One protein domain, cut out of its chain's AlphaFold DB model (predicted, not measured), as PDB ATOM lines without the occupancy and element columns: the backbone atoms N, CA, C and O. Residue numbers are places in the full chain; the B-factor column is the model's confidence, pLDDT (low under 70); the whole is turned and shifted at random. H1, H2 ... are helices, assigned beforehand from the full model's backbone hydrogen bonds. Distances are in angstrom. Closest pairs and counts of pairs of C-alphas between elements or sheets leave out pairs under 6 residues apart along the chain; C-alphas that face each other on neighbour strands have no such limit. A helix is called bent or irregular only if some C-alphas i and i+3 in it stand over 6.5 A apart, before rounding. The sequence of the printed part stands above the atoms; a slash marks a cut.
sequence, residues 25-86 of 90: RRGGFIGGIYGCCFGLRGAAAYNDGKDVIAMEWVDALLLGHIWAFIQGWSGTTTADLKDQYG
ATOM      1  N   ARG A  25     190.159 216.339 275.170       82.38
ATOM      2  CA  ARG A  25     189.698 215.654 276.380       82.38
ATOM      3  C   ARG A  25     188.167 215.546 276.325       82.38
ATOM      4  O   ARG A  25     187.507 216.573 276.164       82.38
ATOM      5  N   ARG A  26     187.580 214.343 276.454       88.12
ATOM      6  CA  ARG A  26     186.109 214.166 276.329       88.12
ATOM      7  C   ARG A  26     185.312 214.834 277.461       88.12
ATOM      8  O   ARG A  26     184.396 215.600 277.180       88.12
ATOM      9  N   GLY A  27     185.651 214.552 278.719       88.12
ATOM     10  CA  GLY A  27     185.064 215.157 279.919       88.12
ATOM     11  C   GLY A  27     183.531 215.143 279.994       88.12
ATOM     12  O   GLY A  27     182.837 214.321 279.381       88.12
ATOM     13  N   GLY A  28     182.996 216.088 280.771       88.12
ATOM     14  CA  GLY A  28     181.571 216.403 280.841       88.12
ATOM     15  C   GLY A  28     180.724 215.335 281.528       88.12
ATOM     16  O   GLY A  28     181.228 214.426 282.184       88.12
ATOM     17  N   PHE A  29     179.403 215.441 281.377       86.81
ATOM     18  CA  PHE A  29     178.458 214.558 282.068       86.81
ATOM     19  C   PHE A  29     178.740 213.070 281.813       86.81
ATOM     20  O   PHE A  29     178.725 212.277 282.748       86.81
ATOM     21  N   ILE A  30     179.070 212.701 280.570       85.69
ATOM     22  CA  ILE A  30     179.410 211.317 280.218       85.69
ATOM     23  C   ILE A  30     180.701 210.876 280.916       85.69
ATOM     24  O   ILE A  30     180.710 209.803 281.514       85.69
ATOM     25  N   GLY A  31     181.747 211.709 280.937       87.56
ATOM     26  CA  GLY A  31     182.955 211.427 281.717       87.56
ATOM     27  C   GLY A  31     182.655 211.260 283.209       87.56
ATOM     28  O   GLY A  31     183.182 210.353 283.849       87.56
ATOM     29  N   GLY A  32     181.738 212.063 283.755       86.50
ATOM     30  CA  GLY A  32     181.264 211.925 285.130       86.50
ATOM     31  C   GLY A  32     180.571 210.588 285.390       86.50
ATOM     32  O   GLY A  32     180.901 209.913 286.364       86.50
ATOM     33  N   ILE A  33     179.669 210.156 284.506       85.19
ATOM     34  CA  ILE A  33     179.029 208.833 284.596       85.19
ATOM     35  C   ILE A  33     180.078 207.721 284.556       85.19
ATOM     36  O   ILE A  33     180.029 206.823 285.397       85.19
ATOM     37  N   TYR A  34     181.078 207.828 283.674       84.25
ATOM     38  CA  TYR A  34     182.198 206.889 283.675       84.25
ATOM     39  C   TYR A  34     182.933 206.867 285.020       84.25
ATOM     40  O   TYR A  34     183.246 205.803 285.536       84.25
ATOM     41  N   GLY A  35     183.136 208.025 285.643       85.88
ATOM     42  CA  GLY A  35     183.771 208.125 286.951       85.88
ATOM     43  C   GLY A  35     182.955 207.519 288.091       85.88
ATOM     44  O   GLY A  35     183.489 206.769 288.902       85.88
ATOM     45  N   CYS A  36     181.657 207.818 288.155       82.94
ATOM     46  CA  CYS A  36     180.771 207.304 289.202       82.94
ATOM     47  C   CYS A  36     180.678 205.776 289.167       82.94
ATOM     48  O   CYS A  36     180.748 205.132 290.213       82.94
ATOM     49  N   CYS A  37     180.529 205.235 287.956       79.44
ATOM     50  CA  CYS A  37     180.177 203.846 287.703       79.44
ATOM     51  C   CYS A  37     181.405 202.944 287.506       79.44
ATOM     52  O   CYS A  37     181.406 201.811 287.958       79.44
ATOM     53  N   PHE A  38     182.476 203.437 286.891       77.75
ATOM     54  CA  PHE A  38     183.657 202.633 286.532       77.75
ATOM     55  C   PHE A  38     184.925 203.093 287.256       77.75
ATOM     56  O   PHE A  38     186.049 202.696 286.935       77.75
ATOM     57  N   GLY A  39     184.753 203.979 288.236       81.62
ATOM     58  CA  GLY A  39     185.845 204.559 288.988       81.62
ATOM     59  C   GLY A  39     186.747 205.462 288.148       81.62
ATOM     60  O   GLY A  39     186.500 205.803 286.989       81.62
ATOM     61  N   LEU A  40     187.840 205.883 288.779       86.06
ATOM     62  CA  LEU A  40     188.701 206.940 288.253       86.06
ATOM     63  C   LEU A  40     189.425 206.543 286.956       86.06
ATOM     64  O   LEU A  40     189.620 207.380 286.081       86.06
ATOM     65  N   ARG A  41     189.797 205.266 286.812       85.12
ATOM     66  CA  ARG A  41     190.491 204.764 285.614       85.12
ATOM     67  C   ARG A  41     189.564 204.664 284.406       85.12
ATOM     68  O   ARG A  41     189.982 205.036 283.314       85.12
ATOM     69  N   GLY A  42     188.317 204.227 284.599       83.62
ATOM     70  CA  GLY A  42     187.315 204.191 283.530       83.62
ATOM     71  C   GLY A  42     186.991 205.593 283.008       83.62
ATOM     72  O   GLY A  42     186.995 205.822 281.800       83.62
ATOM     73  N   ALA A  43     186.821 206.563 283.917       88.25
ATOM     74  CA  ALA A  43     186.704 207.982 283.567       88.25
ATOM     75  C   ALA A  43     187.905 208.502 282.764       88.25
ATOM     76  O   ALA A  43     187.721 209.130 281.722       88.25
ATOM     77  N   ALA A  44     189.125 208.224 283.227       88.44
ATOM     78  CA  ALA A  44     190.343 208.674 282.564       88.44
ATOM     79  C   ALA A  44     190.507 208.064 281.165       88.44
ATOM     80  O   ALA A  44     190.802 208.784 280.216       88.44
ATOM     81  N   ALA A  45     190.217 206.770 281.004       87.75
ATOM     82  CA  ALA A  45     190.241 206.099 279.709       87.75
ATOM     83  C   ALA A  45     189.201 206.674 278.734       87.75
ATOM     84  O   ALA A  45     189.514 206.902 277.566       87.75
ATOM     85  N   TYR A  46     187.985 206.967 279.208       88.44
ATOM     86  CA  TYR A  46     186.991 207.673 278.401       88.44
ATOM     87  C   TYR A  46     187.503 209.054 277.969       88.44
ATOM     88  O   TYR A  46     187.387 209.409 276.792       88.44
ATOM     89  N   ASN A  47     188.095 209.813 278.895       91.06
ATOM     90  CA  ASN A  47     188.621 211.153 278.640       91.06
ATOM     91  C   ASN A  47     189.819 211.161 277.685       91.06
ATOM     92  O   ASN A  47     189.910 212.089 276.886       91.06
ATOM     93  N   ASP A  48     190.646 210.108 277.698       90.00
ATOM     94  CA  ASP A  48     191.705 209.842 276.710       90.00
ATOM     95  C   ASP A  48     191.153 209.538 275.301       90.00
ATOM     96  O   ASP A  48     191.918 209.386 274.351       90.00
ATOM     97  N   GLY A  49     189.836 209.373 275.152       86.81
ATOM     98  CA  GLY A  49     189.208 209.029 273.881       86.81
ATOM     99  C   GLY A  49     189.083 207.527 273.617       86.81
ATOM    100  O   GLY A  49     188.695 207.145 272.514       86.81
ATOM    101  N   LYS A  50     189.375 206.663 274.598       83.88
ATOM    102  CA  LYS A  50     189.248 205.206 274.444       83.88
ATOM    103  C   LYS A  50     187.782 204.783 274.536       83.88
ATOM    104  O   LYS A  50     186.977 205.411 275.232       83.88
ATOM    105  N   ASP A  51     187.435 203.709 273.840       75.31
ATOM    106  CA  ASP A  51     186.118 203.090 273.960       75.31
ATOM    107  C   ASP A  51     186.114 202.166 275.176       75.31
ATOM    108  O   ASP A  51     186.808 201.148 275.218       75.31
ATOM    109  N   VAL A  52     185.356 202.549 276.199       68.25
ATOM    110  CA  VAL A  52     185.196 201.750 277.413       68.25
ATOM    111  C   VAL A  52     184.079 200.744 277.154       68.25
ATOM    112  O   VAL A  52     182.922 201.106 276.941       68.25
ATOM    113  N   ILE A  53     184.435 199.463 277.099       65.75
ATOM    114  CA  ILE A  53     183.494 198.399 276.749       65.75
ATOM    115  C   ILE A  53     182.563 198.145 277.942       65.75
ATOM    116  O   ILE A  53     183.002 197.931 279.067       65.75
ATOM    117  N   ALA A  54     181.260 198.110 277.664       52.62
ATOM    118  CA  ALA A  54     180.145 197.975 278.606       52.62
ATOM    119  C   ALA A  54     180.159 196.726 279.531       52.62
ATOM    120  O   ALA A  54     179.250 196.540 280.334       52.62
ATOM    121  N   MET A  55     181.151 195.837 279.461       50.97
ATOM    122  CA  MET A  55     181.183 194.657 280.339       50.97
ATOM    123  C   MET A  55     181.544 194.985 281.799       50.97
ATOM    124  O   MET A  55     181.299 194.161 282.673       50.97
ATOM    125  N   GLU A  56     182.023 196.198 282.093       49.34
ATOM    126  CA  GLU A  56     182.306 196.648 283.466       49.34
ATOM    127  C   GLU A  56     181.088 197.277 284.190       49.34
ATOM    128  O   GLU A  56     181.177 197.600 285.373       49.34
ATOM    129  N   TRP A  57     179.913 197.408 283.542       50.41
ATOM    130  CA  TRP A  57     178.705 197.991 284.174       50.41
ATOM    131  C   TRP A  57     178.189 197.177 285.381       50.41
ATOM    132  O   TRP A  57     177.387 197.686 286.161       50.41
ATOM    133  N   VAL A  58     178.629 195.925 285.551       50.31
ATOM    134  CA  VAL A  58     178.234 195.066 286.683       50.31
ATOM    135  C   VAL A  58     178.877 195.523 288.002       50.31
ATOM    136  O   VAL A  58     178.230 195.424 289.042       50.31
ATOM    137  N   ASP A  59     180.084 196.100 287.971       46.09
ATOM    138  CA  ASP A  59     180.783 196.608 289.171       46.09
ATOM    139  C   ASP A  59     180.236 197.984 289.624       46.09
ATOM    140  O   ASP A  59     180.274 198.350 290.800       46.09
ATOM    141  N   ALA A  60     179.630 198.725 288.689       55.88
ATOM    142  CA  ALA A  60     179.074 200.064 288.878       55.88
ATOM    143  C   ALA A  60     177.822 200.149 289.760       55.88
ATOM    144  O   ALA A  60     177.480 201.223 290.260       55.88
ATOM    145  N   LEU A  61     177.086 199.047 289.907       54.12
ATOM    146  CA  LEU A  61     175.738 199.046 290.484       54.12
ATOM    147  C   LEU A  61     175.708 199.172 292.017       54.12
ATOM    148  O   LEU A  61     174.630 199.365 292.578       54.12
ATOM    149  N   LEU A  62     176.858 199.088 292.699       56.44
ATOM    150  CA  LEU A  62     176.918 199.029 294.167       56.44
ATOM    151  C   LEU A  62     177.775 200.117 294.830       56.44
ATOM    152  O   LEU A  62     177.609 200.360 296.025       56.44
ATOM    153  N   LEU A  63     178.662 200.796 294.095       58.34
ATOM    154  CA  LEU A  63     179.609 201.758 294.668       58.34
ATOM    155  C   LEU A  63     179.627 203.057 293.854       58.34
ATOM    156  O   LEU A  63     180.239 203.144 292.793       58.34
ATOM    157  N   GLY A  64     178.961 204.088 294.378       60.97
ATOM    158  CA  GLY A  64     178.992 205.430 293.803       60.97
ATOM    159  C   GLY A  64     180.290 206.155 294.154       60.97
ATOM    160  O   GLY A  64     180.477 206.601 295.287       60.97
ATOM    161  N   HIS A  65     181.184 206.320 293.182       72.81
ATOM    162  CA  HIS A  65     182.454 207.014 293.383       72.81
ATOM    163  C   HIS A  65     182.315 208.510 293.076       72.81
ATOM    164  O   HIS A  65     182.718 208.978 292.012       72.81
ATOM    165  N   ILE A  66     181.769 209.288 294.020       77.56
ATOM    166  CA  ILE A  66     181.528 210.737 293.839       77.56
ATOM    167  C   ILE A  66     182.813 211.481 293.439       77.56
ATOM    168  O   ILE A  66     182.788 212.354 292.575       77.56
ATOM    169  N   TRP A  67     183.961 211.112 294.014       77.12
ATOM    170  CA  TRP A  67     185.235 211.738 293.652       77.12
ATOM    171  C   TRP A  67     185.658 211.423 292.212       77.12
ATOM    172  O   TRP A  67     186.093 212.308 291.479       77.12
ATOM    173  N   ALA A  68     185.482 210.176 291.775       81.69
ATOM    174  CA  ALA A  68     185.778 209.790 290.404       81.69
ATOM    175  C   ALA A  68     184.785 210.415 289.413       81.69
ATOM    176  O   ALA A  68     185.197 210.782 288.320       81.69
ATOM    177  N   PHE A  69     183.523 210.619 289.802       81.44
ATOM    178  CA  PHE A  69     182.549 211.380 289.015       81.44
ATOM    179  C   PHE A  69     183.021 212.811 288.755       81.44
ATOM    180  O   PHE A  69     183.011 213.254 287.611       81.44
ATOM    181  N   ILE A  70     183.471 213.530 289.789       82.94
ATOM    182  CA  ILE A  70     183.955 214.909 289.629       82.94
ATOM    183  C   ILE A  70     185.159 214.943 288.681       82.94
ATOM    184  O   ILE A  70     185.194 215.769 287.775       82.94
ATOM    185  N   GLN A  71     186.101 214.011 288.839       85.50
ATOM    186  CA  GLN A  71     187.286 213.936 287.980       85.50
ATOM    187  C   GLN A  71     186.968 213.531 286.534       85.50
ATOM    188  O   GLN A  71     187.498 214.088 285.572       85.50
ATOM    189  N   GLY A  72     186.058 212.576 286.362       86.56
ATOM    190  CA  GLY A  72     185.549 212.203 285.052       86.56
ATOM    191  C   GLY A  72     184.859 213.377 284.368       86.56
ATOM    192  O   GLY A  72     185.115 213.640 283.194       86.56
ATOM    193  N   TRP A  73     184.065 214.142 285.120       87.81
ATOM    194  CA  TRP A  73     183.408 215.348 284.629       87.81
ATOM    195  C   TRP A  73     184.416 216.428 284.237       87.81
ATOM    196  O   TRP A  73     184.267 217.046 283.181       87.81
ATOM    197  N   SER A  74     185.458 216.648 285.042       88.56
ATOM    198  CA  SER A  74     186.488 217.655 284.762       88.56
ATOM    199  C   SER A  74     187.394 217.305 283.583       88.56
ATOM    200  O   SER A  74     188.208 218.135 283.189       88.56
ATOM    201  N   GLY A  75     187.264 216.109 283.003       90.25
ATOM    202  CA  GLY A  75     188.093 215.694 281.876       90.25
ATOM    203  C   GLY A  75     189.475 215.195 282.287       90.25
ATOM    204  O   GLY A  75     190.383 215.235 281.461       90.25
ATOM    205  N   THR A  76     189.650 214.742 283.536       91.25
ATOM    206  CA  THR A  76     190.914 214.155 284.001       91.25
ATOM    207  C   THR A  76     191.301 212.980 283.104       91.25
ATOM    208  O   THR A  76     190.499 212.064 282.914       91.25
ATOM    209  N   THR A  77     192.520 213.013 282.565       92.25
ATOM    210  CA  THR A  77     193.093 212.003 281.659       92.25
ATOM    211  C   THR A  77     194.036 211.052 282.394       92.25
ATOM    212  O   THR A  77     194.432 211.295 283.539       92.25
ATOM    213  N   THR A  78     194.457 209.971 281.734       90.62
ATOM    214  CA  THR A  78     195.456 209.055 282.313       90.62
ATOM    215  C   THR A  78     196.802 209.757 282.509       90.62
ATOM    216  O   THR A  78     197.499 209.490 283.488       90.62
ATOM    217  N   ALA A  79     197.149 210.705 281.630       90.94
ATOM    218  CA  ALA A  79     198.361 211.511 281.756       90.94
ATOM    219  C   ALA A  79     198.347 212.386 283.020       90.94
ATOM    220  O   ALA A  79     199.338 212.399 283.747       90.94
ATOM    221  N   ASP A  80     197.219 213.041 283.319       90.12
ATOM    222  CA  ASP A  80     197.072 213.865 284.528       90.12
ATOM    223  C   ASP A  80     197.223 213.002 285.801       90.12
ATOM    224  O   ASP A  80     197.927 213.364 286.743       90.12
ATOM    225  N   LEU A  81     196.619 211.808 285.814       89.44
ATOM    226  CA  LEU A  81     196.730 210.879 286.945       89.44
ATOM    227  C   LEU A  81     198.140 210.304 287.103       89.44
ATOM    228  O   LEU A  81     198.583 210.072 288.228       89.44
ATOM    229  N   LYS A  82     198.844 210.071 285.994       90.88
ATOM    230  CA  LYS A  82     200.237 209.623 286.005       90.88
ATOM    231  C   LYS A  82     201.169 210.700 286.553       90.88
ATOM    232  O   LYS A  82     202.080 210.366 287.305       90.88
ATOM    233  N   ASP A  83     200.940 211.960 286.199       91.50
ATOM    234  CA  ASP A  83     201.696 213.091 286.743       91.50
ATOM    235  C   ASP A  83     201.477 213.220 288.258       91.50
ATOM    236  O   ASP A  83     202.424 213.303 289.037       91.50
ATOM    237  N   GLN A  84     200.221 213.104 288.700       89.00
ATOM    238  CA  GLN A  84     199.855 213.284 290.102       89.00
ATOM    239  C   GLN A  84     200.224 212.101 291.015       89.00
ATOM    240  O   GLN A  84     200.614 212.297 292.167       89.00
ATOM    241  N   TYR A  85     200.060 210.866 290.537       86.88
ATOM    242  CA  TYR A  85     200.149 209.650 291.361       86.88
ATOM    243  C   TYR A  85     201.205 208.651 290.873       86.88
ATOM    244  O   TYR A  85     201.337 207.554 291.429       86.88
ATOM    245  N   GLY A  86     201.969 209.018 289.846       85.19
ATOM    246  CA  GLY A  86     203.043 208.210 289.294       85.19
ATOM    247  C   GLY A  86     202.549 207.015 288.483       85.19
ATOM    248  O   GLY A  86     201.425 206.949 287.987       85.19
TER     249      GLY A  86
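AT A GLANCE: This is residues 25 to 86 of the 90 residues of an uncharacterized protein of Lentisphaerae bacterium (UniProt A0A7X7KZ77). A helix that folds back on itself, H1, sets its two arms H1a and H1b side by side, and H3 packs along both, so that three short helical pieces make a small three-sided core. The two other helices sit at the ends of the longest axis: H2, poorly formed, meets H1a at one end, and H4 lies beyond H1b at the other, with few contacts to the core. The printed part has 62 residues with four named helices, H1, H2, H3 and H4 in that order along the chain, and no named strand; the class is all helix. The whole is compact, with a radius of gyration of the C-alphas of 10.4 A, and the C-alphas span 29 by 21 by 21 A.

HOW THE PARTS SIT: The longest helix, H1, residues 28 to 47, was assigned as one helix by its hydrogen bonds, but it is bent: C-alphas 37 and 40 are 9.1 A apart. Its arms are H1a, residues 28 to 37, and H1b, residues 40 to 47; residues 38 and 39 belong to neither. H1a and H1b touch, closest at the C-alphas of Gly 35 and Ala 43, 4.5 A apart, and run opposite ways at a shallow tilt of 30 degrees. H3, residues 66 to 73, touches H1a with 31 pairs of C-alphas within 8 A, the closest being those of Gly 35 and Phe 69 at 4.0 A. These two run opposite ways at a shallow tilt of 33 degrees, only just short of steep. H3 also touches H1b, closest at the C-alphas of Leu 40 and Ala 68, 4.6 A apart, and they run the same way at a shallow tilt of 13 degrees. H2, residues 54 to 61, touches H1a, closest at the C-alphas of Cys 37 and Ala 60, 4.1 A apart; they run the same way at a steep tilt of 68 degrees, only just short of about perpendicular. H4, residues 78 to 86, only just touches H1b, with 3 pairs of C-alphas within 8 A, the closest being those of Ala 44 and Thr 78 at 5.1 A; they run opposite ways at a shallow tilt of 32 degrees. H1, taken whole, is the hub, touching the three other helices. H2 is apart from H1b, H3 and H4, and H4 is apart from H1a and H3. Helix packing is mostly aligned, with 4 of the 5 touching pairs at a shallow tilt. Every O i to N i+4 pair is within hydrogen-bond range in H1a, H1b, H3 and H4; in H2 it is 0 of 4, beside 2 of 5 O i to N i+3 pairs.

IN THESE COORDINATES: H1a begins at C-alpha 28, at (181.571, 216.403, 280.841), and measures 14.4 A from first to last C-alpha. H1b measures 10.5 A from C-alpha 40, at (188.701, 206.940, 288.253), to C-alpha 47. H2 measures 12.7 A and is irregular, with C-alphas 55 and 58 at 7.0 A. H3 measures 10.5 A. H4 measures 10.3 A and ends at C-alpha 86, at (203.043, 208.210, 289.294).

THE WHOLE: The two C-alphas farthest apart are those of Leu 61 and Asp 83, at 29.8 A. The printed part runs from residue 25 to 86 without a cut, and its first and last C-alphas are 20.0 A apart. The link from H1 to H2 is short, those from H2 to H3 and from H3 to H4 are tight, and no link is long. The mean pLDDT of the printed part is 79.4; residues 52 to 64 are under 70, and the mean of H2 is 51.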